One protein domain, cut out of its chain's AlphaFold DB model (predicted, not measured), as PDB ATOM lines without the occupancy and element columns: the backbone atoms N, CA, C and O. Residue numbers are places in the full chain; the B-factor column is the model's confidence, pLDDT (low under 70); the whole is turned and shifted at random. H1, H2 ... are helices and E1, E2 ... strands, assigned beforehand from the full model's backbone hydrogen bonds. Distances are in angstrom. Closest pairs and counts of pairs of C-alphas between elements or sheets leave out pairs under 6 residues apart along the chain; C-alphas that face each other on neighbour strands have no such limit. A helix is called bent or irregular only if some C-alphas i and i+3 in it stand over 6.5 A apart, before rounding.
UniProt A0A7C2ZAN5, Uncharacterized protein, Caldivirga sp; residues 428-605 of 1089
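What this domain is: This is residues 428 to 605 of the 1089 residues of an uncharacterized protein of Caldivirga sp (UniProt A0A7C2ZAN5). A twisted sheet of five strands has H2 and the long helix H6 over one face, each running along the strands, and the short helices H3 and H4 over the other. H6 runs on past the sheet to H5, which packs with H1 and H2; the small hairpin of E4 and E5 lies at the end away from H1. The printed part has 178 residues, ordered H1 H2 E1 E2 E3 H3 E4 E5 E6 H4 E7 H5 H6. The large sheet, E1 E2 E3 E6 E7, is mixed; the class is mixed, helices and strands. The whole is compact, with a radius of gyration of the C-alphas of 16.4 A and spans of 50 by 37 by 30 A.

Where its parts are: The large sheet holds E1, residues 462 to 464, E2, 467 to 472, E3, 480 to 485, E6, 511 to 517, 19.2 A long, and E7, 544 to 549. E4 is 499 to 502 and E5 505 to 508. H1, 428 to 440, begins at C-alpha 428 (30.827, -187.643, -1.223). H2 is 444 to 456, H3 490 to 496, H4 523 to 526, and H5 554 to 569, 23.1 A. H6, 575 to 603, 41.1 A, ends at C-alpha 603 (68.049, -174.145, -15.255); it is irregular, C-alphas 576 and 579 being 7.7 A apart, with a kink of 29 degrees near residue 582.

How they stand to each other: E1, E2 and E3 form a meander, each strand the antiparallel neighbour of the one before, with N 462 and O 469 at 3.1 A and N 470 and O 482 at 2.9 A. E6 is parallel to E3, N 483 and O 513 at 2.9 A, and to E7, N 547 and O 514 at 2.9 A. E6, H4 and E7 make a strand-helix-strand unit, parallel strands joined through a helix, with a right-handed crossover. H2 lies over E3 at a height over the sheet of 8.0 A; H6, on the same face, has a height of 10.5 A. H3 and H4 are on the opposite face. In the antiparallel hairpin of E4 and E5, N 500 and O 507 are 2.9 A apart. H5, the hub, touches H6 about perpendicular at 90 degrees, closest C-alphas Gly 563 and Val 581, 4.1 A. It touches H2, closest C-alphas Ile 451 and Leu 561, 5.9 A, and H1, closest Ile 436 and Ile 562, 7.3 A. H1, H2 and H5 have every O i to N i+4 pair within hydrogen-bond range, H3 2 of 3 and H6 23 of 25; H4 is too short.

The domain as a whole: The C-alphas of Asp 430 and Thr 537 are the farthest apart, 51.0 A. The printed part has no cut; H4 to E7 is a long link of 17 residues. Mean pLDDT of the printed part is 84.5; residues 428, 458 to 467, 530 and 575 are under 70.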
ATOM      1  N   SER A 428      29.806-188.662  -0.933       67.19
ATOM      2  CA  SER A 428      30.827-187.643  -1.223       67.19
ATOM      3  C   SER A 428      30.305-186.207  -1.067       67.19
ATOM      4  O   SER A 428      31.051-185.304  -0.681       67.19
ATOM      5  N   VAL A 429      29.011-185.988  -1.323       71.31
ATOM      6  CA  VAL A 429      28.355-184.677  -1.186       71.31
ATOM      7  C   VAL A 429      28.119-184.339   0.286       71.31
ATOM      8  O   VAL A 429      28.344-183.198   0.691       71.31
ATOM      9  N   ASP A 430      27.754-185.328   1.104       75.81
ATOM     10  CA  ASP A 430      27.612-185.153   2.553       75.81
ATOM     11  C   ASP A 430      28.966-184.875   3.228       75.81
ATOM     12  O   ASP A 430      29.072-183.992   4.085       75.81
ATOM     13  N   GLU A 431      30.036-185.560   2.802       82.31
ATOM     14  CA  GLU A 431      31.409-185.253   3.224       82.31
ATOM     15  C   GLU A 431      31.817-183.819   2.862       82.31
ATOM     16  O   GLU A 431      32.401-183.115   3.690       82.31
ATOM     17  N   LEU A 432      31.482-183.357   1.651       85.25
ATOM     18  CA  LEU A 432      31.740-181.986   1.206       85.25
ATOM     19  C   LEU A 432      30.954-180.959   2.033       85.25
ATOM     20  O   LEU A 432      31.518-179.950   2.457       85.25
ATOM     21  N   GLY A 433      29.680-181.229   2.323       85.31
ATOM     22  CA  GLY A 433      28.869-180.388   3.203       85.31
ATOM     23  C   GLY A 433      29.476-180.289   4.604       85.31
ATOM     24  O   GLY A 433      29.632-179.192   5.142       85.31
ATOM     25  N   ASN A 434      29.908-181.414   5.179       88.62
ATOM     26  CA  ASN A 434      30.592-181.445   6.475       88.62
ATOM     27  C   ASN A 434      31.936-180.705   6.447       88.62
ATOM     28  O   ASN A 434      32.269-179.992   7.395       88.62
ATOM     29  N   PHE A 435      32.688-180.814   5.352       90.19
ATOM     30  CA  PHE A 435      33.918-180.059   5.144       90.19
ATOM     31  C   PHE A 435      33.669-178.544   5.130       90.19
ATOM     32  O   PHE A 435      34.382-177.798   5.803       90.19
ATOM     33  N   ILE A 436      32.627-178.080   4.436       91.06
ATOM     34  CA  ILE A 436      32.254-176.658   4.396       91.06
ATOM     35  C   ILE A 436      31.845-176.158   5.788       91.06
ATOM     36  O   ILE A 436      32.258-175.067   6.188       91.06
ATOM     37  N   LYS A 437      31.120-176.972   6.568       90.56
ATOM     38  CA  LYS A 437      30.782-176.650   7.967       90.56
ATOM     39  C   LYS A 437      32.028-176.478   8.832       90.56
ATOM     40  O   LYS A 437      32.129-175.510   9.581       90.56
ATOM     41  N   GLN A 438      33.002-177.380   8.702       90.19
ATOM     42  CA  GLN A 438      34.286-177.259   9.404       90.19
ATOM     43  C   GLN A 438      35.047-175.999   8.975       90.19
ATOM     44  O   GLN A 438      35.642-175.318   9.810       90.19
ATOM     45  N   LEU A 439      35.008-175.669   7.682       90.50
ATOM     46  CA  LEU A 439      35.659-174.486   7.130       90.50
ATOM     47  C   LEU A 439      35.045-173.180   7.654       90.50
ATOM     48  O   LEU A 439      35.774-172.208   7.854       90.50
ATOM     49  N   ALA A 440      33.735-173.156   7.916       87.06
ATOM     50  CA  ALA A 440      33.039-171.990   8.462       87.06
ATOM     51  C   ALA A 440      33.639-171.527   9.804       87.06
ATOM     52  O   ALA A 440      33.781-170.328  10.042       87.06
ATOM     53  N   ALA A 441      34.034-172.484  10.650       86.81
ATOM     54  CA  ALA A 441      34.615-172.241  11.972       86.81
ATOM     55  C   ALA A 441      36.151-172.080  11.961       86.81
ATOM     56  O   ALA A 441      36.755-171.791  12.994       86.81
ATOM     57  N   MET A 442      36.802-172.287  10.814       88.44
ATOM     58  CA  MET A 442      38.259-172.311  10.697       88.44
ATOM     59  C   MET A 442      38.850-170.895  10.627       88.44
ATOM     60  O   MET A 442      38.344-170.030   9.903       88.44
ATOM     61  N   LYS A 443      39.965-170.660  11.336       88.25
ATOM     62  CA  LYS A 443      40.698-169.388  11.245       88.25
ATOM     63  C   LYS A 443      41.365-169.252   9.868       88.25
ATOM     64  O   LYS A 443      41.831-170.257   9.330       88.25
ATOM     65  N   PRO A 444      41.508-168.040   9.302       87.88
ATOM     66  CA  PRO A 444      42.096-167.848   7.970       87.88
ATOM     67  C   PRO A 444      43.493-168.477   7.788       87.88
ATOM     68  O   PRO A 444      43.774-169.085   6.757       87.88
ATOM     69  N   VAL A 445      44.345-168.424   8.818       86.25
ATOM     70  CA  VAL A 445      45.681-169.059   8.818       86.25
ATOM     71  C   VAL A 445      45.598-170.593   8.717       86.25
ATOM     72  O   VAL A 445      46.451-171.233   8.100       86.25
ATOM     73  N   ASP A 446      44.555-171.203   9.285       87.19
ATOM     74  CA  ASP A 446      44.284-172.640   9.165       87.19
ATOM     75  C   ASP A 446      43.811-173.025   7.763       87.19
ATOM     76  O   ASP A 446      44.253-174.047   7.231       87.19
ATOM     77  N   VAL A 447      43.005-172.167   7.131       90.12
ATOM     78  CA  VAL A 447      42.581-172.330   5.734       90.12
ATOM     79  C   VAL A 447      43.793-172.318   4.800       90.12
ATOM     80  O   VAL A 447      43.975-173.252   4.019       90.12
ATOM     81  N   ALA A 448      44.667-171.316   4.926       89.88
ATOM     82  CA  ALA A 448      45.897-171.238   4.136       89.88
ATOM     83  C   ALA A 448      46.841-172.419   4.387       89.88
ATOM     84  O   ALA A 448      47.411-172.961   3.440       89.88
ATOM     85  N   GLY A 449      46.954-172.876   5.638       86.81
ATOM     86  CA  GLY A 449      47.708-174.085   5.968       86.81
ATOM     87  C   GLY A 449      47.199-175.314   5.206       86.81
ATOM     88  O   GLY A 449      47.996-176.039   4.616       86.81
ATOM     89  N   ARG A 450      45.876-175.526   5.142       88.06
ATOM     90  CA  ARG A 450      45.290-176.639   4.373       88.06
ATOM     91  C   ARG A 450      45.543-176.523   2.872       88.06
ATOM     92  O   ARG A 450      45.887-177.528   2.257       88.06
ATOM     93  N   ILE A 451      45.438-175.322   2.297       90.88
ATOM     94  CA  ILE A 451      45.769-175.082   0.880       90.88
ATOM     95  C   ILE A 451      47.220-175.484   0.598       90.88
ATOM     96  O   ILE A 451      47.485-176.216  -0.353       90.88
ATOM     97  N   ILE A 452      48.156-175.067   1.454       88.31
ATOM     98  CA  ILE A 452      49.570-175.441   1.333       88.31
ATOM     99  C   ILE A 452      49.766-176.953   1.442       88.31
ATOM    100  O   ILE A 452      50.497-177.518   0.632       88.31
ATOM    101  N   GLY A 453      49.096-177.616   2.388       84.25
ATOM    102  CA  GLY A 453      49.143-179.075   2.514       84.25
ATOM    103  C   GLY A 453      48.705-179.786   1.228       84.25
ATOM    104  O   GLY A 453      49.381-180.707   0.768       84.25
ATOM    105  N   MET A 454      47.633-179.302   0.591       86.75
ATOM    106  CA  MET A 454      47.150-179.837  -0.688       86.75
ATOM    107  C   MET A 454      48.127-179.587  -1.845       86.75
ATOM    108  O   MET A 454      48.327-180.476  -2.673       86.75
ATOM    109  N   LEU A 455      48.762-178.411  -1.901       83.88
ATOM    110  CA  LEU A 455      49.761-178.081  -2.925       83.88
ATOM    111  C   LEU A 455      51.038-178.914  -2.787       83.88
ATOM    112  O   LEU A 455      51.569-179.412  -3.781       83.88
ATOM    113  N   ALA A 456      51.530-179.064  -1.557       79.50
ATOM    114  CA  ALA A 456      52.776-179.761  -1.271       79.50
ATOM    115  C   ALA A 456      52.651-181.292  -1.370       79.50
ATOM    116  O   ALA A 456      53.671-181.974  -1.457       79.50
ATOM    117  N   LYS A 457      51.420-181.836  -1.366       75.62
ATOM    118  CA  LYS A 457      51.132-183.283  -1.305       75.62
ATOM    119  C   LYS A 457      51.877-183.987  -0.157       75.62
ATOM    120  O   LYS A 457      52.304-185.130  -0.299       75.62
ATOM    121  N   SER A 458      52.066-183.294   0.966       61.34
ATOM    122  CA  SER A 458      52.801-183.787   2.133       61.34
ATOM    123  C   SER A 458      52.010-183.541   3.415       61.34
ATOM    124  O   SER A 458      51.573-182.413   3.643       61.34
ATOM    125  N   ASP A 459      51.905-184.548   4.284       44.69
ATOM    126  CA  ASP A 459      51.114-184.459   5.523       44.69
ATOM    127  C   ASP A 459      51.769-183.610   6.632       44.69
ATOM    128  O   ASP A 459      51.088-183.102   7.521       44.69
ATOM    129  N   ALA A 460      53.091-183.411   6.601       51.38
ATOM    130  CA  ALA A 460      53.815-182.757   7.693       51.38
ATOM    131  C   ALA A 460      54.062-181.260   7.433       51.38
ATOM    132  O   ALA A 460      55.168-180.855   7.068       51.38
ATOM    133  N   ILE A 461      53.051-180.421   7.683       60.94
ATOM    134  CA  ILE A 461      53.255-178.973   7.852       60.94
ATOM    135  C   ILE A 461      53.995-178.760   9.174       60.94
ATOM    136  O   ILE A 461      53.460-179.033  10.249       60.94
ATOM    137  N   LYS A 462      55.233-178.266   9.115       64.38
ATOM    138  CA  LYS A 462      56.002-177.947  10.323       64.38
ATOM    139  C   LYS A 462      55.663-176.530  10.771       64.38
ATOM    140  O   LYS A 462      55.690-175.605   9.960       64.38
ATOM    141  N   VAL A 463      55.325-176.375  12.051       59.78
ATOM    142  CA  VAL A 463      55.023-175.078  12.670       59.78
ATOM    143  C   VAL A 463      56.241-174.625  13.465       59.78
ATOM    144  O   VAL A 463      56.638-175.310  14.406       59.78
ATOM    145  N   GLN A 464      56.837-173.491  13.105       61.06
ATOM    146  CA  GLN A 464      57.926-172.887  13.878       61.06
ATOM    147  C   GLN A 464      57.901-171.360  13.710       61.06
ATOM    148  O   GLN A 464      57.702-170.873  12.602       61.06
ATOM    149  N   ASP A 465      58.028-170.602  14.805       56.22
ATOM    150  CA  ASP A 465      58.017-169.123  14.829       56.22
ATOM    151  C   ASP A 465      56.788-168.459  14.167       56.22
ATOM    152  O   ASP A 465      56.860-167.398  13.541       56.22
ATOM    153  N   GLY A 466      55.623-169.107  14.274       60.16
ATOM    154  CA  GLY A 466      54.386-168.646  13.633       60.16
ATOM    155  C   GLY A 466      54.345-168.858  12.114       60.16
ATOM    156  O   GLY A 466      53.353-168.491  11.492       60.16
ATOM    157  N   LEU A 467      55.372-169.476  11.516       69.81
ATOM    158  CA  LEU A 467      55.355-169.942  10.133       69.81
ATOM    159  C   LEU A 467      54.888-171.396  10.048       69.81
ATOM    160  O   LEU A 467      55.333-172.264  10.801       69.81
ATOM    161  N   ARG A 468      54.028-171.668   9.069       80.25
ATOM    162  CA  ARG A 468      53.644-173.023   8.653       80.25
ATOM    163  C   ARG A 468      54.317-173.328   7.339       80.25
ATOM    164  O   ARG A 468      53.999-172.663   6.359       80.25
ATOM    165  N   VAL A 469      55.241-174.284   7.322       81.62
ATOM    166  CA  VAL A 469      56.095-174.517   6.154       81.62
ATOM    167  C   VAL A 469      56.043-175.974   5.724       81.62
ATOM    168  O   VAL A 469      56.214-176.883   6.540       81.62
ATOM    169  N   ALA A 470      55.852-176.179   4.425       85.56
ATOM    170  CA  ALA A 470      56.076-177.442   3.740       85.56
ATOM    171  C   ALA A 470      57.206-177.252   2.722       85.56
ATOM    172  O   ALA A 470      57.240-176.253   2.008       85.56
ATOM    173  N   ILE A 471      58.145-178.193   2.669       85.12
ATOM    174  CA  ILE A 471      59.244-178.169   1.698       85.12
ATOM    175  C   ILE A 471      59.051-179.359   0.776       85.12
ATOM    176  O   ILE A 471      58.972-180.496   1.241       85.12
ATOM    177  N   VAL A 472      58.965-179.076  -0.518       83.75
ATOM    178  CA  VAL A 472      58.884-180.086  -1.564       83.75
ATOM    179  C   VAL A 472      60.244-180.166  -2.232       83.75
ATOM    180  O   VAL A 472      60.624-179.288  -3.008       83.75
ATOM    181  N   ASP A 473      60.960-181.239  -1.914       75.44
ATOM    182  CA  ASP A 473      62.221-181.591  -2.550       75.44
ATOM    183  C   ASP A 473      61.936-182.605  -3.661       75.44
ATOM    184  O   ASP A 473      61.523-183.736  -3.403       75.44
ATOM    185  N   ASN A 474      62.138-182.199  -4.912       74.75
ATOM    186  CA  ASN A 474      62.056-183.085  -6.068       74.75
ATOM    187  C   ASN A 474      63.441-183.178  -6.715       74.75
ATOM    188  O   ASN A 474      64.060-182.163  -7.021       74.75
ATOM    189  N   VAL A 475      63.918-184.402  -6.947       75.19
ATOM    190  CA  VAL A 475      65.251-184.666  -7.516       75.19
ATOM    191  C   VAL A 475      65.398-184.087  -8.931       75.19
ATOM    192  O   VAL A 475      66.508-183.797  -9.362       75.19
ATOM    193  N   LEU A 476      64.285-183.898  -9.649       79.81
ATOM    194  CA  LEU A 476      64.262-183.430 -11.040       79.81
ATOM    195  C   LEU A 476      63.638-182.034 -11.222       79.81
ATOM    196  O   LEU A 476      63.430-181.612 -12.361       79.81
ATOM    197  N   ASP A 477      63.307-181.330 -10.136       83.94
ATOM    198  CA  ASP A 477      62.645-180.019 -10.190       83.94
ATOM    199  C   ASP A 477      63.219-179.045  -9.138       83.94
ATOM    200  O   ASP A 477      64.116-179.385  -8.362       83.94
ATOM    201  N   ALA A 478      62.727-177.807  -9.134       86.00
ATOM    202  CA  ALA A 478      63.067-176.802  -8.131       86.00
ATOM    203  C   ALA A 478      62.693-177.268  -6.709       86.00
ATOM    204  O   ALA A 478      61.584-177.763  -6.490       86.00
ATOM    205  N   ARG A 479      63.570-177.036  -5.721       89.94
ATOM    206  CA  ARG A 479      63.218-177.154  -4.295       89.94
ATOM    207  C   ARG A 479      62.315-175.988  -3.925       89.94
ATOM    208  O   ARG A 479      62.739-174.833  -3.997       89.94
ATOM    209  N   LEU A 480      61.080-176.269  -3.531       90.12
ATOM    210  CA  LEU A 480      60.084-175.240  -3.236       90.12
ATOM    211  C   LEU A 480      59.692-175.271  -1.765       90.12
ATOM    212  O   LEU A 480      59.281-176.309  -1.246       90.12
ATOM    213  N   ALA A 481      59.758-174.112  -1.113       89.94
ATOM    214  CA  ALA A 481      59.087-173.900   0.160       89.94
ATOM    215  C   ALA A 481      57.683-173.340  -0.075       89.94
ATOM    216  O   ALA A 481      57.510-172.362  -0.801       89.94
ATOM    217  N   TYR A 482      56.697-173.916   0.597       90.38
ATOM    218  CA  TYR A 482      55.350-173.382   0.717       90.38
ATOM    219  C   TYR A 482      55.160-172.884   2.145       90.38
ATOM    220  O   TYR A 482      55.340-173.668   3.077       90.38
ATOM    221  N   ALA A 483      54.819-171.608   2.333       89.25
ATOM    222  CA  ALA A 483      54.714-171.005   3.662       89.25
ATOM    223  C   ALA A 483      53.395-170.252   3.895       89.25
ATOM    224  O   ALA A 483      52.907-169.561   3.006       89.25
ATOM    225  N   THR A 484      52.826-170.342   5.098       89.50
ATOM    226  CA  THR A 484      51.804-169.390   5.567       89.50
ATOM    227  C   THR A 484      52.467-168.331   6.435       89.50
ATOM    228  O   THR A 484      53.198-168.681   7.366       89.50
ATOM    229  N   LEU A 485      52.202-167.060   6.135       87.75
ATOM    230  CA  LEU A 485      52.747-165.890   6.823       87.75
ATOM    231  C   LEU A 485      51.608-164.992   7.317       87.75
ATOM    232  O   LEU A 485      50.566-164.908   6.681       87.75
ATOM    233  N   ASP A 486      51.823-164.294   8.424       85.06
ATOM    234  CA  ASP A 486      50.942-163.256   8.989       85.06
ATOM    235  C   ASP A 486      51.309-161.834   8.513       85.06
ATOM    236  O   ASP A 486      50.468-160.933   8.519       85.06
ATOM    237  N   SER A 487      52.561-161.638   8.087       84.00
ATOM    238  CA  SER A 487      53.097-160.399   7.514       84.00
ATOM    239  C   SER A 487      54.075-160.698   6.364       84.00
ATOM    240  O   SER A 487      54.837-161.672   6.451       84.00
ATOM    241  N   PRO A 488      54.105-159.861   5.305       84.75
ATOM    242  CA  PRO A 488      55.084-159.982   4.223       84.75
ATOM    243  C   PRO A 488      56.537-159.779   4.693       84.75
ATOM    244  O   PRO A 488      57.448-160.327   4.077       84.75
ATOM    245  N   ASP A 489      56.788-159.086   5.809       84.44
ATOM    246  CA  ASP A 489      58.153-158.773   6.270       84.44
ATOM    247  C   ASP A 489      58.974-160.024   6.617       84.44
ATOM    248  O   ASP A 489      60.198-160.060   6.454       84.44
ATOM    249  N   LYS A 490      58.303-161.105   7.036       83.81
ATOM    250  CA  LYS A 490      58.956-162.384   7.364       83.81
ATOM    251  C   LYS A 490      59.676-163.002   6.161       83.81
ATOM    252  O   LYS A 490      60.638-163.752   6.345       83.81
ATOM    253  N   VAL A 491      59.278-162.633   4.941       86.75
ATOM    254  CA  VAL A 491      59.903-163.061   3.683       86.75
ATOM    255  C   VAL A 491      61.362-162.617   3.597       86.75
ATOM    256  O   VAL A 491      62.187-163.368   3.078       86.75
ATOM    257  N   ALA A 492      61.713-161.455   4.161       86.00
ATOM    258  CA  ALA A 492      63.083-160.945   4.151       86.00
ATOM    259  C   ALA A 492      64.058-161.931   4.809       86.00
ATOM    260  O   ALA A 492      65.131-162.203   4.277       86.00
ATOM    261  N   SER A 493      63.654-162.531   5.932       84.50
ATOM    262  CA  SER A 493      64.475-163.511   6.647       84.50
ATOM    263  C   SER A 493      64.697-164.806   5.851       84.50
ATOM    264  O   SER A 493      65.786-165.379   5.904       84.50
ATOM    265  N   ILE A 494      63.694-165.251   5.086       87.75
ATOM    266  CA  ILE A 494      63.784-166.441   4.225       87.75
ATOM    267  C   ILE A 494      64.690-166.147   3.025       87.75
ATOM    268  O   ILE A 494      65.581-166.936   2.709       87.75
ATOM    269  N   ALA A 495      64.495-164.985   2.397       87.25
ATOM    270  CA  ALA A 495      65.281-164.537   1.257       87.25
ATOM    271  C   ALA A 495      66.764-164.370   1.620       87.25
ATOM    272  O   ALA A 495      67.621-164.852   0.883       87.25
ATOM    273  N   LEU A 496      67.075-163.764   2.773       86.25
ATOM    274  CA  LEU A 496      68.447-163.595   3.265       86.25
ATOM    275  C   LEU A 496      69.162-164.934   3.495       86.25
ATOM    276  O   LEU A 496      70.340-165.055   3.175       86.25
ATOM    277  N   ASN A 497      68.452-165.939   4.019       85.31
ATOM    278  CA  ASN A 497      69.017-167.255   4.336       85.31
ATOM    279  C   ASN A 497      68.984-168.252   3.163       85.31
ATOM    280  O   ASN A 497      69.391-169.397   3.352       85.31
ATOM    281  N   CYS A 498      68.478-167.870   1.980       87.25
ATOM    282  CA  CYS A 498      68.278-168.781   0.838       87.25
ATOM    283  C   CYS A 498      67.410-170.006   1.163       87.25
ATOM    284  O   CYS A 498      67.578-171.081   0.582       87.25
ATOM    285  N   GLY A 499      66.561-169.907   2.178       86.62
ATOM    286  CA  GLY A 499      66.124-171.106   2.868       86.62
ATOM    287  C   GLY A 499      65.230-170.828   4.053       86.62
ATOM    288  O   GLY A 499      65.169-169.719   4.584       86.62
ATOM    289  N   VAL A 500      64.540-171.876   4.481       84.56
ATOM    290  CA  VAL A 500      63.618-171.817   5.609       84.56
ATOM    291  C   VAL A 500      64.224-172.551   6.796       84.56
ATOM    292  O   VAL A 500      64.748-173.656   6.654       84.56
ATOM    293  N   LYS A 501      64.162-171.942   7.983       80.38
ATOM    294  CA  LYS A 501      64.609-172.592   9.217       80.38
ATOM    295  C   LYS A 501      63.602-173.663   9.630       80.38
ATOM    296  O   LYS A 501      62.427-173.375   9.817       80.38
ATOM    297  N   VAL A 502      64.082-174.894   9.770       74.69
ATOM    298  CA  VAL A 502      63.318-176.050  10.241       74.69
ATOM    299  C   VAL A 502      64.133-176.735  11.334       74.69
ATOM    300  O   VAL A 502      65.244-177.195  11.087       74.69
ATOM    301  N   ASN A 503      63.587-176.810  12.547       72.94
ATOM    302  CA  ASN A 503      64.255-177.338  13.742       72.94
ATOM    303  C   ASN A 503      65.602-176.643  14.038       72.94
ATOM    304  O   ASN A 503      66.568-177.289  14.432       72.94
ATOM    305  N   GLY A 504      65.684-175.328  13.810       73.75
ATOM    306  CA  GLY A 504      66.905-174.541  14.033       73.75
ATOM    307  C   GLY A 504      67.970-174.653  12.932       73.75
ATOM    308  O   GLY A 504      68.940-173.902  12.964       73.75
ATOM    309  N   GLN A 505      67.781-175.516  11.926       80.19
ATOM    310  CA  GLN A 505      68.665-175.626  10.760       80.19
ATOM    311  C   GLN A 505      68.033-174.979   9.526       80.19
ATOM    312  O   GLN A 505      66.841-175.142   9.271       80.19
ATOM    313  N   VAL A 506      68.824-174.250   8.737       82.75
ATOM    314  CA  VAL A 506      68.363-173.687   7.461       82.75
ATOM    315  C   VAL A 506      68.295-174.807   6.426       82.75
ATOM    316  O   VAL A 506      69.307-175.421   6.096       82.75
ATOM    317  N   LYS A 507      67.098-175.069   5.901       86.25
ATOM    318  CA  LYS A 507      66.904-175.892   4.710       86.25
ATOM    319  C   LYS A 507      66.863-174.994   3.482       86.25
ATOM    320  O   LYS A 507      65.950-174.179   3.342       86.25
ATOM    321  N   TYR A 508      67.858-175.148   2.616       87.88
ATOM    322  CA  TYR A 508      67.978-174.378   1.383       87.88
ATOM    323  C   TYR A 508      66.899-174.752   0.370       87.88
ATOM    324  O   TYR A 508      66.643-175.935   0.143       87.88
ATOM    325  N   VAL A 509      66.298-173.735  -0.249       90.25
ATOM    326  CA  VAL A 509      65.271-173.889  -1.286       90.25
ATOM    327  C   VAL A 509      65.565-172.968  -2.462       90.25
ATOM    328  O   VAL A 509      66.220-171.938  -2.322       90.25
ATOM    329  N   ASP A 510      65.072-173.336  -3.638       90.12
ATOM    330  CA  ASP A 510      65.301-172.591  -4.873       90.12
ATOM    331  C   ASP A 510      64.274-171.459  -5.064       90.12
ATOM    332  O   ASP A 510      64.592-170.450  -5.704       90.12
ATOM    333  N   GLY A 511      63.083-171.593  -4.463       91.88
ATOM    334  CA  GLY A 511      62.048-170.559  -4.419       91.88
ATOM    335  C   GLY A 511      61.008-170.752  -3.307       91.88
ATOM    336  O   GLY A 511      60.961-171.786  -2.633       91.88
ATOM    337  N   LEU A 512      60.171-169.730  -3.118       92.19
ATOM    338  CA  LEU A 512      59.156-169.624  -2.070       92.19
ATOM    339  C   LEU A 512      57.783-169.305  -2.671       92.19
ATOM    340  O   LEU A 512      57.632-168.334  -3.407       92.19
ATOM    341  N   ILE A 513      56.764-170.072  -2.293       93.06
ATOM    342  CA  ILE A 513      55.353-169.743  -2.513       93.06
ATOM    343  C   ILE A 513      54.743-169.484  -1.141       93.06
ATOM    344  O   ILE A 513      54.610-170.405  -0.336       93.06
ATOM    345  N   ALA A 514      54.394-168.236  -0.845       91.00
ATOM    346  CA  ALA A 514      53.853-167.873   0.454       91.00
ATOM    347  C   ALA A 514      52.441-167.291   0.361       91.00
ATOM    348  O   ALA A 514      52.169-166.385  -0.426       91.00
ATOM    349  N   LEU A 515      51.556-167.817   1.209       92.75
ATOM    350  CA  LEU A 515      50.229-167.268   1.465       92.75
ATOM    351  C   LEU A 515      50.336-166.322   2.662       92.75
ATOM    352  O   LEU A 515      50.551-166.776   3.788       92.75
ATOM    353  N   VAL A 516      50.215-165.020   2.420       91.06
ATOM    354  CA  VAL A 516      50.210-164.006   3.481       91.06
ATOM    355  C   VAL A 516      48.764-163.786   3.894       91.06
ATOM    356  O   VAL A 516      47.974-163.328   3.080       91.06
ATOM    357  N   VAL A 517      48.391-164.126   5.123       90.81
ATOM    358  CA  VAL A 517      47.005-164.045   5.594       90.81
ATOM    359  C   VAL A 517      46.922-163.202   6.852       90.81
ATOM    360  O   VAL A 517      47.530-163.536   7.867       90.81
ATOM    361  N   ASN A 518      46.124-162.137   6.796       89.00
ATOM    362  CA  ASN A 518      45.884-161.255   7.932       89.00
ATOM    363  C   ASN A 518      44.420-160.802   7.953       89.00
ATOM    364  O   ASN A 518      43.924-160.233   6.984       89.00
ATOM    365  N   ASP A 519      43.720-161.054   9.056       86.69
ATOM    366  CA  ASP A 519      42.295-160.753   9.201       86.69
ATOM    367  C   ASP A 519      41.991-159.342   9.714       86.69
ATOM    368  O   ASP A 519      40.826-158.952   9.757       86.69
ATOM    369  N   GLN A 520      43.017-158.553  10.036       88.06
ATOM    370  CA  GLN A 520      42.878-157.181  10.535       88.06
ATOM    371  C   GLN A 520      43.196-156.115   9.479       88.06
ATOM    372  O   GLN A 520      42.809-154.959   9.629       88.06
ATOM    373  N   VAL A 521      43.904-156.490   8.412       89.75
ATOM    374  CA  VAL A 521      44.476-155.574   7.410       89.75
ATOM    375  C   VAL A 521      43.833-155.825   6.040       89.75
ATOM    376  O   VAL A 521      43.412-156.943   5.755       89.75
ATOM    377  N   LEU A 522      43.707-154.808   5.180       88.31
ATOM    378  CA  LEU A 522      43.185-154.981   3.812       88.31
ATOM    379  C   LEU A 522      44.240-155.603   2.880       88.31
ATOM    380  O   LEU A 522      45.437-155.367   3.032       88.31
ATOM    381  N   THR A 523      43.815-156.335   1.851       89.12
ATOM    382  CA  THR A 523      44.709-157.050   0.918       89.12
ATOM    383  C   THR A 523      45.704-156.111   0.236       89.12
ATOM    384  O   THR A 523      46.891-156.422   0.140       89.12
ATOM    385  N   ASN A 524      45.257-154.918  -0.164       86.75
ATOM    386  CA  ASN A 524      46.123-153.914  -0.789       86.75
ATOM    387  C   ASN A 524      47.222-153.386   0.145       86.75
ATOM    388  O   ASN A 524      48.264-152.965  -0.339       86.75
ATOM    389  N   GLN A 525      47.013-153.423   1.464       85.50
ATOM    390  CA  GLN A 525      48.019-153.016   2.452       85.50
ATOM    391  C   GLN A 525      49.058-154.120   2.708       85.50
ATOM    392  O   GLN A 525      50.160-153.825   3.158       85.50
ATOM    393  N   LEU A 526      48.730-155.381   2.403       83.81
ATOM    394  CA  LEU A 526      49.660-156.517   2.465       83.81
ATOM    395  C   LEU A 526      50.502-156.656   1.188       83.81
ATOM    396  O   LEU A 526      51.570-157.268   1.206       83.81
ATOM    397  N   ASN A 527      50.025-156.107   0.069       81.00
ATOM    398  CA  ASN A 527      50.723-156.137  -1.210       81.00
ATOM    399  C   ASN A 527      51.870-155.118  -1.228       81.00
ATOM    400  O   ASN A 527      51.699-153.963  -1.604       81.00
ATOM    401  N   THR A 528      53.062-155.563  -0.841       71.50
ATOM    402  CA  THR A 528      54.292-154.765  -0.894       71.50
ATOM    403  C   THR A 528      55.168-155.183  -2.070       71.50
ATOM    404  O   THR A 528      55.385-156.378  -2.286       71.50
ATOM    405  N   ASN A 529      55.757-154.218  -2.781       70.38
ATOM    406  CA  ASN A 529      56.840-154.515  -3.717       70.38
ATOM    407  C   ASN A 529      58.053-155.018  -2.927       70.38
ATOM    408  O   ASN A 529      58.681-154.260  -2.187       70.38
ATOM    409  N   LEU A 530      58.385-156.300  -3.082       68.50
ATOM    410  CA  LEU A 530      59.564-156.890  -2.459       68.50
ATOM    411  C   LEU A 530      60.826-156.388  -3.168       68.50
ATOM    412  O   LEU A 530      61.306-157.015  -4.107       68.50
ATOM    413  N   ASN A 531      61.393-155.273  -2.711       78.44
ATOM    414  CA  ASN A 531      62.720-154.837  -3.151       78.44
ATOM    415  C   ASN A 531      63.813-155.524  -2.314       78.44
ATOM    416  O   ASN A 531      64.579-154.883  -1.596       78.44
ATOM    417  N   ILE A 532      63.811-156.856  -2.335       86.50
ATOM    418  CA  ILE A 532      64.693-157.706  -1.531       86.50
ATOM    419  C   ILE A 532      65.525-158.561  -2.485       86.50
ATOM    420  O   ILE A 532      65.066-158.936  -3.562       86.50
ATOM    421  N   LYS A 533      66.755-158.896  -2.093       88.25
ATOM    422  CA  LYS A 533      67.581-159.857  -2.825       88.25
ATOM    423  C   LYS A 533      67.463-161.250  -2.216       88.25
ATOM    424  O   LYS A 533      67.636-161.419  -1.012       88.25
ATOM    425  N   TRP A 534      67.240-162.261  -3.051       89.31
ATOM    426  CA  TRP A 534      67.368-163.660  -2.652       89.31
ATOM    427  C   TRP A 534      68.852-164.002  -2.511       89.31
ATOM    428  O   TRP A 534      69.632-163.783  -3.442       89.31
ATOM    429  N   CYS A 535      69.258-164.512  -1.351       87.69
ATOM    430  CA  CYS A 535      70.650-164.793  -1.003       87.69
ATOM    431  C   CYS A 535      71.596-163.587  -1.059       87.69
ATOM    432  O   CYS A 535      72.790-163.775  -1.261       87.69
ATOM    433  N   ASN A 536      71.089-162.350  -0.973       85.12
ATOM    434  CA  ASN A 536      71.847-161.130  -1.300       85.12
ATOM    435  C   ASN A 536      72.398-161.070  -2.745       85.12
ATOM    436  O   ASN A 536      73.159-160.159  -3.072       85.12
ATOM    437  N   THR A 537      71.961-161.975  -3.628       85.62
ATOM    438  CA  THR A 537      72.534-162.164  -4.970       85.62
ATOM    439  C   THR A 537      71.505-161.962  -6.069       85.62
ATOM    440  O   THR A 537      71.704-161.131  -6.953       85.62
ATOM    441  N   TYR A 538      70.402-162.707  -6.023       86.38
ATOM    442  CA  TYR A 538      69.394-162.720  -7.079       86.38
ATOM    443  C   TYR A 538      68.263-161.742  -6.773       86.38
ATOM    444  O   TYR A 538      68.007-161.424  -5.613       86.38
ATOM    445  N   ASP A 539      67.543-161.313  -7.804       85.88
ATOM    446  CA  ASP A 539      66.271-160.621  -7.612       85.88
ATOM    447  C   ASP A 539      65.249-161.585  -6.980       85.88
ATOM    448  O   ASP A 539      64.976-162.662  -7.521       85.88
ATOM    449  N   ALA A 540      64.703-161.223  -5.813       86.12
ATOM    450  CA  ALA A 540      63.723-162.054  -5.119       86.12
ATOM    451  C   ALA A 540      62.395-162.159  -5.880       86.12
ATOM    452  O   ALA A 540      61.697-163.159  -5.717       86.12
ATOM    453  N   SER A 541      62.063-161.196  -6.747       84.00
ATOM    454  CA  SER A 541      60.819-161.208  -7.528       84.00
ATOM    455  C   SER A 541      60.686-162.450  -8.423       84.00
ATOM    456  O   SER A 541      59.586-162.933  -8.679       84.00
ATOM    457  N   GLN A 542      61.818-163.021  -8.847       86.75
ATOM    458  CA  GLN A 542      61.878-164.206  -9.706       86.75
ATOM    459  C   GLN A 542      61.835-165.524  -8.921       86.75
ATOM    460  O   GLN A 542      61.712-166.592  -9.516       86.75
ATOM    461  N   ARG A 543      61.956-165.460  -7.588       90.75
ATOM    462  CA  ARG A 543      62.050-166.627  -6.697       90.75
ATOM    463  C   ARG A 543      60.975-166.668  -5.621       90.75
ATOM    464  O   ARG A 543      60.880-167.673  -4.921       90.75
ATOM    465  N   ILE A 544      60.156-165.627  -5.499       92.19
ATOM    466  CA  ILE A 544      59.112-165.527  -4.483       92.19
ATOM    467  C   ILE A 544      57.770-165.210  -5.139       92.19
ATOM    468  O   ILE A 544      57.615-164.179  -5.787       92.19
ATOM    469  N   LEU A 545      56.778-166.064  -4.896       92.75
ATOM    470  CA  LEU A 545      55.375-165.777  -5.162       92.75
ATOM    471  C   LEU A 545      54.672-165.473  -3.839       92.75
ATOM    472  O   LEU A 545      54.492-166.371  -3.016       92.75
ATOM    473  N   LEU A 546      54.248-164.222  -3.657       91.19
ATOM    474  CA  LEU A 546      53.355-163.840  -2.563       91.19
ATOM    475  C   LEU A 546      51.913-163.774  -3.047       91.19
ATOM    476  O   LEU A 546      51.600-163.082  -4.018       91.19
ATOM    477  N   LEU A 547      51.041-164.484  -2.341       92.56
ATOM    478  CA  LEU A 547      49.597-164.411  -2.505       92.56
ATOM    479  C   LEU A 547      49.017-163.896  -1.190       92.56
ATOM    480  O   LEU A 547      48.974-164.617  -0.192       92.56
ATOM    481  N   SER A 548      48.648-162.621  -1.187       91.69
ATOM    482  CA  SER A 548      48.168-161.930   0.004       91.69
ATOM    483  C   SER A 548      46.653-162.008   0.103       91.69
ATOM    484  O   SER A 548      45.958-161.741  -0.874       91.69
ATOM    485  N   TYR A 549      46.161-162.314   1.299       92.19
ATOM    486  CA  TYR A 549      44.750-162.370   1.642       92.19
ATOM    487  C   TYR A 549      44.492-161.561   2.916       92.19
ATOM    488  O   TYR A 549      44.790-162.003   4.030       92.19
ATOM    489  N   GLY A 550      43.975-160.348   2.738       89.25
ATOM    490  CA  GLY A 550      43.537-159.471   3.820       89.25
ATOM    491  C   GLY A 550      42.092-159.734   4.244       89.25
ATOM    492  O   GLY A 550      41.395-160.560   3.657       89.25
ATOM    493  N   SER A 551      41.608-158.967   5.219       86.19
ATOM    494  CA  SER A 551      40.228-158.970   5.737       86.19
ATOM    495  C   SER A 551      39.135-158.859   4.659       86.19
ATOM    496  O   SER A 551      37.998-159.286   4.867       86.19
ATOM    497  N   ASP A 552      39.465-158.307   3.492       85.00
ATOM    498  CA  ASP A 552      38.591-158.154   2.336       85.00
ATOM    499  C   ASP A 552      38.561-159.360   1.377       85.00
ATOM    500  O   ASP A 552      37.597-159.478   0.622       85.00
ATOM    501  N   SER A 553      39.535-160.274   1.446       87.44
ATOM    502  CA  SER A 553      39.673-161.432   0.539       87.44
ATOM    503  C   SER A 553      39.749-162.796   1.247       87.44
ATOM    504  O   SER A 553      39.976-163.825   0.611       87.44
ATOM    505  N   ILE A 554      39.468-162.865   2.555       87.06
ATOM    506  CA  ILE A 554      39.363-164.144   3.296       87.06
ATOM    507  C   ILE A 554      38.345-165.098   2.651       87.06
ATOM    508  O   ILE A 554      38.537-166.316   2.649       87.06
ATOM    509  N   GLU A 555      37.249-164.570   2.105       85.75
ATOM    510  CA  GLU A 555      36.259-165.393   1.405       85.75
ATOM    511  C   GLU A 555      36.829-166.020   0.132       85.75
ATOM    512  O   GLU A 555      36.545-167.184  -0.145       85.75
ATOM    513  N   GLU A 556      37.679-165.301  -0.604       88.56
ATOM    514  CA  GLU A 556      38.379-165.845  -1.767       88.56
ATOM    515  C   GLU A 556      39.264-167.025  -1.353       88.56
ATOM    516  O   GLU A 556      39.155-168.094  -1.947       88.56
ATOM    517  N   LEU A 557      40.029-166.888  -0.263       91.44
ATOM    518  CA  LEU A 557      40.854-167.965   0.295       91.44
ATOM    519  C   LEU A 557      40.021-169.216   0.643       91.44
ATOM    520  O   LEU A 557      40.409-170.344   0.327       91.44
ATOM    521  N   ARG A 558      38.852-169.034   1.274       91.81
ATOM    522  CA  ARG A 558      37.917-170.133   1.583       91.81
ATOM    523  C   ARG A 558      37.374-170.781   0.308       91.81
ATOM    524  O   ARG A 558      37.348-172.007   0.217       91.81
ATOM    525  N   ASN A 559      36.987-169.977  -0.682       91.69
ATOM    526  CA  ASN A 559      36.497-170.455  -1.975       91.69
ATOM    527  C   ASN A 559      37.570-171.238  -2.744       91.69
ATOM    528  O   ASN A 559      37.260-172.297  -3.290       91.69
ATOM    529  N   THR A 560      38.830-170.786  -2.725       93.75
ATOM    530  CA  THR A 560      39.970-171.527  -3.282       93.75
ATOM    531  C   THR A 560      40.082-172.907  -2.640       93.75
ATOM    532  O   THR A 560      40.177-173.902  -3.354       93.75
ATOM    533  N   LEU A 561      40.020-172.999  -1.306       93.19
ATOM    534  CA  LEU A 561      40.119-174.284  -0.613       93.19
ATOM    535  C   LEU A 561      38.945-175.224  -0.948       93.19
ATOM    536  O   LEU A 561      39.171-176.413  -1.171       93.19
ATOM    537  N   ILE A 562      37.710-174.710  -1.027       92.12
ATOM    538  CA  ILE A 562      36.541-175.500  -1.455       92.12
ATOM    539  C   ILE A 562      36.750-176.029  -2.878       92.12
ATOM    540  O   ILE A 562      36.586-177.225  -3.112       92.12
ATOM    541  N   GLY A 563      37.161-175.171  -3.814       91.69
ATOM    542  CA  GLY A 563      37.409-175.569  -5.200       91.69
ATOM    543  C   GLY A 563      38.514-176.621  -5.330       91.69
ATOM    544  O   GLY A 563      38.338-177.605  -6.047       91.69
ATOM    545  N   LEU A 564      39.616-176.473  -4.584       91.69
ATOM    546  CA  LEU A 564      40.693-177.468  -4.525       91.69
ATOM    547  C   LEU A 564      40.198-178.811  -3.974       91.69
ATOM    548  O   LEU A 564      40.544-179.862  -4.515       91.69
ATOM    549  N   TYR A 565      39.370-178.790  -2.924       90.25
ATOM    550  CA  TYR A 565      38.785-180.005  -2.357       90.25
ATOM    551  C   TYR A 565      37.891-180.719  -3.376       90.25
ATOM    552  O   TYR A 565      38.053-181.923  -3.585       90.25
ATOM    553  N   VAL A 566      37.021-179.980  -4.073       88.44
ATOM    554  CA  VAL A 566      36.148-180.529  -5.124       88.44
ATOM    555  C   VAL A 566      36.971-181.168  -6.245       88.44
ATOM    556  O   VAL A 566      36.731-182.324  -6.586       88.44
ATOM    557  N   LEU A 567      37.996-180.477  -6.754       88.50
ATOM    558  CA  LEU A 567      38.893-181.013  -7.788       88.50
ATOM    559  C   LEU A 567      39.636-182.282  -7.345       88.50
ATOM    560  O   LEU A 567      39.946-183.133  -8.173       88.50
ATOM    561  N   SER A 568      39.928-182.415  -6.050       85.88
ATOM    562  CA  SER A 568      40.634-183.581  -5.506       85.88
ATOM    563  C   SER A 568      39.747-184.814  -5.291       85.88
ATOM    564  O   SER A 568      40.265-185.928  -5.248       85.88
ATOM    565  N   ARG A 569      38.428-184.632  -5.129       83.00
ATOM    566  CA  ARG A 569      37.488-185.694  -4.723       83.00
ATOM    567  C   ARG A 569      36.507-186.108  -5.816       83.00
ATOM    568  O   ARG A 569      36.054-187.246  -5.800       83.00
ATOM    569  N   PHE A 570      36.181-185.216  -6.750       79.38
ATOM    570  CA  PHE A 570      35.135-185.442  -7.746       79.38
ATOM    571  C   PHE A 570      35.719-185.498  -9.159       79.38
ATOM    572  O   PHE A 570      36.384-184.568  -9.606       79.38
ATOM    573  N   SER A 571      35.407-186.565  -9.896       72.12
ATOM    574  CA  SER A 571      35.746-186.691 -11.321       72.12
ATOM    575  C   SER A 571      34.872-185.799 -12.211       72.12
ATOM    576  O   SER A 571      35.340-185.277 -13.222       72.12
ATOM    577  N   LYS A 572      33.608-185.591 -11.823       73.50
ATOM    578  CA  LYS A 572      32.669-184.664 -12.462       73.50
ATOM    579  C   LYS A 572      32.281-183.573 -11.469       73.50
ATOM    580  O   LYS A 572      31.654-183.854 -10.451       73.50
ATOM    581  N   VAL A 573      32.654-182.333 -11.778       73.62
ATOM    582  CA  VAL A 573      32.382-181.170 -10.923       73.62
ATOM    583  C   VAL A 573      30.869-180.928 -10.841       73.62
ATOM    584  O   VAL A 573      30.232-180.766 -11.887       73.62
ATOM    585  N   PRO A 574      30.270-180.882  -9.636       72.69
ATOM    586  CA  PRO A 574      28.868-180.508  -9.501       72.69
ATOM    587  C   PRO A 574      28.664-179.027  -9.853       72.69
ATOM    588  O   PRO A 574      29.483-178.177  -9.496       72.69
ATOM    589  N   SER A 575      27.557-178.708 -10.531       68.75
ATOM    590  CA  SER A 575      27.255-177.363 -11.054       68.75
ATOM    591  C   SER A 575      27.322-176.260  -9.996       68.75
ATOM    592  O   SER A 575      27.848-175.182 -10.271       68.75
ATOM    593  N   GLU A 576      26.853-176.557  -8.784       73.19
ATOM    594  CA  GLU A 576      26.811-175.638  -7.641       73.19
ATOM    595  C   GLU A 576      28.205-175.160  -7.182       73.19
ATOM    596  O   GLU A 576      28.311-174.098  -6.577       73.19
ATOM    597  N   TYR A 577      29.276-175.900  -7.501       80.75
ATOM    598  CA  TYR A 577      30.659-175.578  -7.106       80.75
ATOM    599  C   TYR A 577      31.525-175.072  -8.265       80.75
ATOM    600  O   TYR A 577      32.734-174.885  -8.107       80.75
ATOM    601  N   SER A 578      30.932-174.866  -9.445       76.56
ATOM    602  CA  SER A 578      31.654-174.450 -10.654       76.56
ATOM    603  C   SER A 578      32.444-173.152 -10.451       76.56
ATOM    604  O   SER A 578      33.611-173.084 -10.837       76.56
ATOM    605  N   SER A 579      31.870-172.162  -9.763       81.81
ATOM    606  CA  SER A 579      32.536-170.891  -9.457       81.81
ATOM    607  C   SER A 579      33.748-171.070  -8.533       81.81
ATOM    608  O   SER A 579      34.816-170.523  -8.806       81.81
ATOM    609  N   GLN A 580      33.641-171.878  -7.472       89.06
ATOM    610  CA  GLN A 580      34.771-172.174  -6.579       89.06
ATOM    611  C   GLN A 580      35.884-172.925  -7.311       89.06
ATOM    612  O   GLN A 580      37.064-172.636  -7.110       89.06
ATOM    613  N   VAL A 581      35.522-173.863  -8.189       88.00
ATOM    614  CA  VAL A 581      36.487-174.587  -9.021       88.00
ATOM    615  C   VAL A 581      37.212-173.638  -9.974       88.00
ATOM    616  O   VAL A 581      38.429-173.744 -10.096       88.00
ATOM    617  N   GLN A 582      36.526-172.667 -10.581       86.19
ATOM    618  CA  GLN A 582      37.180-171.649 -11.410       86.19
ATOM    619  C   GLN A 582      38.183-170.803 -10.610       86.19
ATOM    620  O   GLN A 582      39.296-170.573 -11.079       86.19
ATOM    621  N   VAL A 583      37.832-170.380  -9.388       89.06
ATOM    622  CA  VAL A 583      38.759-169.659  -8.493       89.06
ATOM    623  C   VAL A 583      39.984-170.521  -8.168       89.06
ATOM    624  O   VAL A 583      41.119-170.051  -8.252       89.06
ATOM    625  N   ALA A 584      39.777-171.802  -7.852       91.81
ATOM    626  CA  ALA A 584      40.863-172.740  -7.590       91.81
ATOM    627  C   ALA A 584      41.742-172.995  -8.826       91.81
ATOM    628  O   ALA A 584      42.962-173.060  -8.693       91.81
ATOM    629  N   MET A 585      41.159-173.091 -10.024       90.00
ATOM    630  CA  MET A 585      41.906-173.235 -11.278       90.00
ATOM    631  C   MET A 585      42.791-172.016 -11.543       90.00
ATOM    632  O   MET A 585      43.987-172.194 -11.747       90.00
ATOM    633  N   ARG A 586      42.261-170.788 -11.428       90.31
ATOM    634  CA  ARG A 586      43.064-169.553 -11.566       90.31
ATOM    635  C   ARG A 586      44.221-169.513 -10.565       90.31
ATOM    636  O   ARG A 586      45.334-169.107 -10.896       90.31
ATOM    637  N   PHE A 587      43.971-169.954  -9.333       93.31
ATOM    638  CA  PHE A 587      45.004-170.080  -8.309       93.31
ATOM    639  C   PHE A 587      46.083-171.106  -8.702       93.31
ATOM    640  O   PHE A 587      47.273-170.789  -8.645       93.31
ATOM    641  N   ILE A 588      45.692-172.305  -9.156       92.50
ATOM    642  CA  ILE A 588      46.619-173.345  -9.634       92.50
ATOM    643  C   ILE A 588      47.431-172.837 -10.826       92.50
ATOM    644  O   ILE A 588      48.643-173.037 -10.852       92.50
ATOM    645  N   GLU A 589      46.801-172.168 -11.790       92.00
ATOM    646  CA  GLU A 589      47.459-171.599 -12.969       92.00
ATOM    647  C   GLU A 589      48.520-170.579 -12.567       92.00
ATOM    648  O   GLU A 589      49.650-170.654 -13.041       92.00
ATOM    649  N   ARG A 590      48.207-169.678 -11.627       92.56
ATOM    650  CA  ARG A 590      49.168-168.692 -11.112       92.56
ATOM    651  C   ARG A 590      50.359-169.353 -10.417       92.56
ATOM    652  O   ARG A 590      51.500-168.950 -10.644       92.56
ATOM    653  N   VAL A 591      50.111-170.379  -9.602       91.75
ATOM    654  CA  VAL A 591      51.171-171.166  -8.954       91.75
ATOM    655  C   VAL A 591      52.010-171.920  -9.992       91.75
ATOM    656  O   VAL A 591      53.235-171.924  -9.902       91.75
ATOM    657  N   SER A 592      51.374-172.524 -10.993       89.81
ATOM    658  CA  SER A 592      52.039-173.315 -12.037       89.81
ATOM    659  C   SER A 592      52.892-172.432 -12.945       89.81
ATOM    660  O   SER A 592      54.066-172.724 -13.142       89.81
ATOM    661  N   ALA A 593      52.364-171.286 -13.379       90.50
ATOM    662  CA  ALA A 593      53.101-170.296 -14.160       90.50
ATOM    663  C   ALA A 593      54.344-169.784 -13.414       90.50
ATOM    664  O   ALA A 593      55.417-169.652 -14.003       90.50
ATOM    665  N   PHE A 594      54.231-169.544 -12.102       92.75
ATOM    666  CA  PHE A 594      55.388-169.201 -11.279       92.75
ATOM    667  C   PHE A 594      56.401-170.349 -11.204       92.75
ATOM    668  O   PHE A 594      57.594-170.107 -11.375       92.75
ATOM    669  N   ARG A 595      55.953-171.593 -10.986       90.50
ATOM    670  CA  ARG A 595      56.842-172.766 -10.957       90.50
ATOM    671  C   ARG A 595      57.596-172.943 -12.272       90.50
ATOM    672  O   ARG A 595      58.800-173.173 -12.236       90.50
ATOM    673  N   ASP A 596      56.926-172.779 -13.408       88.38
ATOM    674  CA  ASP A 596      57.544-172.874 -14.733       88.38
ATOM    675  C   ASP A 596      58.545-171.736 -14.973       88.38
ATOM    676  O   ASP A 596      59.663-171.969 -15.440       88.38
ATOM    677  N   SER A 597      58.191-170.507 -14.585       90.62
ATOM    678  CA  SER A 597      59.098-169.353 -14.639       90.62
ATOM    679  C   SER A 597      60.338-169.563 -13.764       90.62
ATOM    680  O   SER A 597      61.465-169.355 -14.221       90.62
ATOM    681  N   LEU A 598      60.150-170.029 -12.524       91.31
ATOM    682  CA  LEU A 598      61.237-170.357 -11.607       91.31
ATOM    683  C   LEU A 598      62.121-171.458 -12.195       91.31
ATOM    684  O   LEU A 598      63.339-171.304 -12.213       91.31
ATOM    685  N   ARG A 599      61.524-172.536 -12.716       88.56
ATOM    686  CA  ARG A 599      62.242-173.653 -13.339       88.56
ATOM    687  C   ARG A 599      63.138-173.168 -14.477       88.56
ATOM    688  O   ARG A 599      64.329-173.473 -14.495       88.56
ATOM    689  N   ASN A 600      62.601-172.355 -15.384       86.69
ATOM    690  CA  ASN A 600      63.369-171.767 -16.484       86.69
ATOM    691  C   ASN A 600      64.513-170.876 -15.986       86.69
ATOM    692  O   ASN A 600      65.599-170.884 -16.568       86.69
ATOM    693  N   HIS A 601      64.295-170.136 -14.897       87.44
ATOM    694  CA  HIS A 601      65.333-169.313 -14.287       87.44
ATOM    695  C   HIS A 601      66.450-170.158 -13.653       87.44
ATOM    696  O   HIS A 601      67.629-169.901 -13.899       87.44
ATOM    697  N   ILE A 602      66.111-171.192 -12.872       89.50
ATOM    698  CA  ILE A 602      67.105-172.021 -12.169       89.50
ATOM    699  C   ILE A 602      67.916-172.914 -13.112       89.50
ATOM    700  O   ILE A 602      69.081-173.182 -12.826       89.50
ATOM    701  N   LEU A 603      67.350-173.330 -14.254       86.88
ATOM    702  CA  LEU A 603      68.049-174.145 -15.255       86.88
ATOM    703  C   LEU A 603      69.306-173.450 -15.798       86.88
ATOM    704  O   LEU A 603      70.279-174.122 -16.134       86.88
ATOM    705  N   GLN A 604      69.337-172.115 -15.802       86.06
ATOM    706  CA  GLN A 604      70.513-171.327 -16.198       86.06
ATOM    707  C   GLN A 604      71.701-171.473 -15.230       86.06
ATOM    708  O   GLN A 604      72.817-171.087 -15.571       86.06
ATOM    709  N   TYR A 605      71.466-172.018 -14.033       89.69
ATOM    710  CA  TYR A 605      72.467-172.266 -12.993       89.69
ATOM    711  C   TYR A 605      72.722-173.767 -12.781       89.69
ATOM    712  O   TYR A 605      73.128-174.202 -11.700       89.69
TER     713      TYR A 605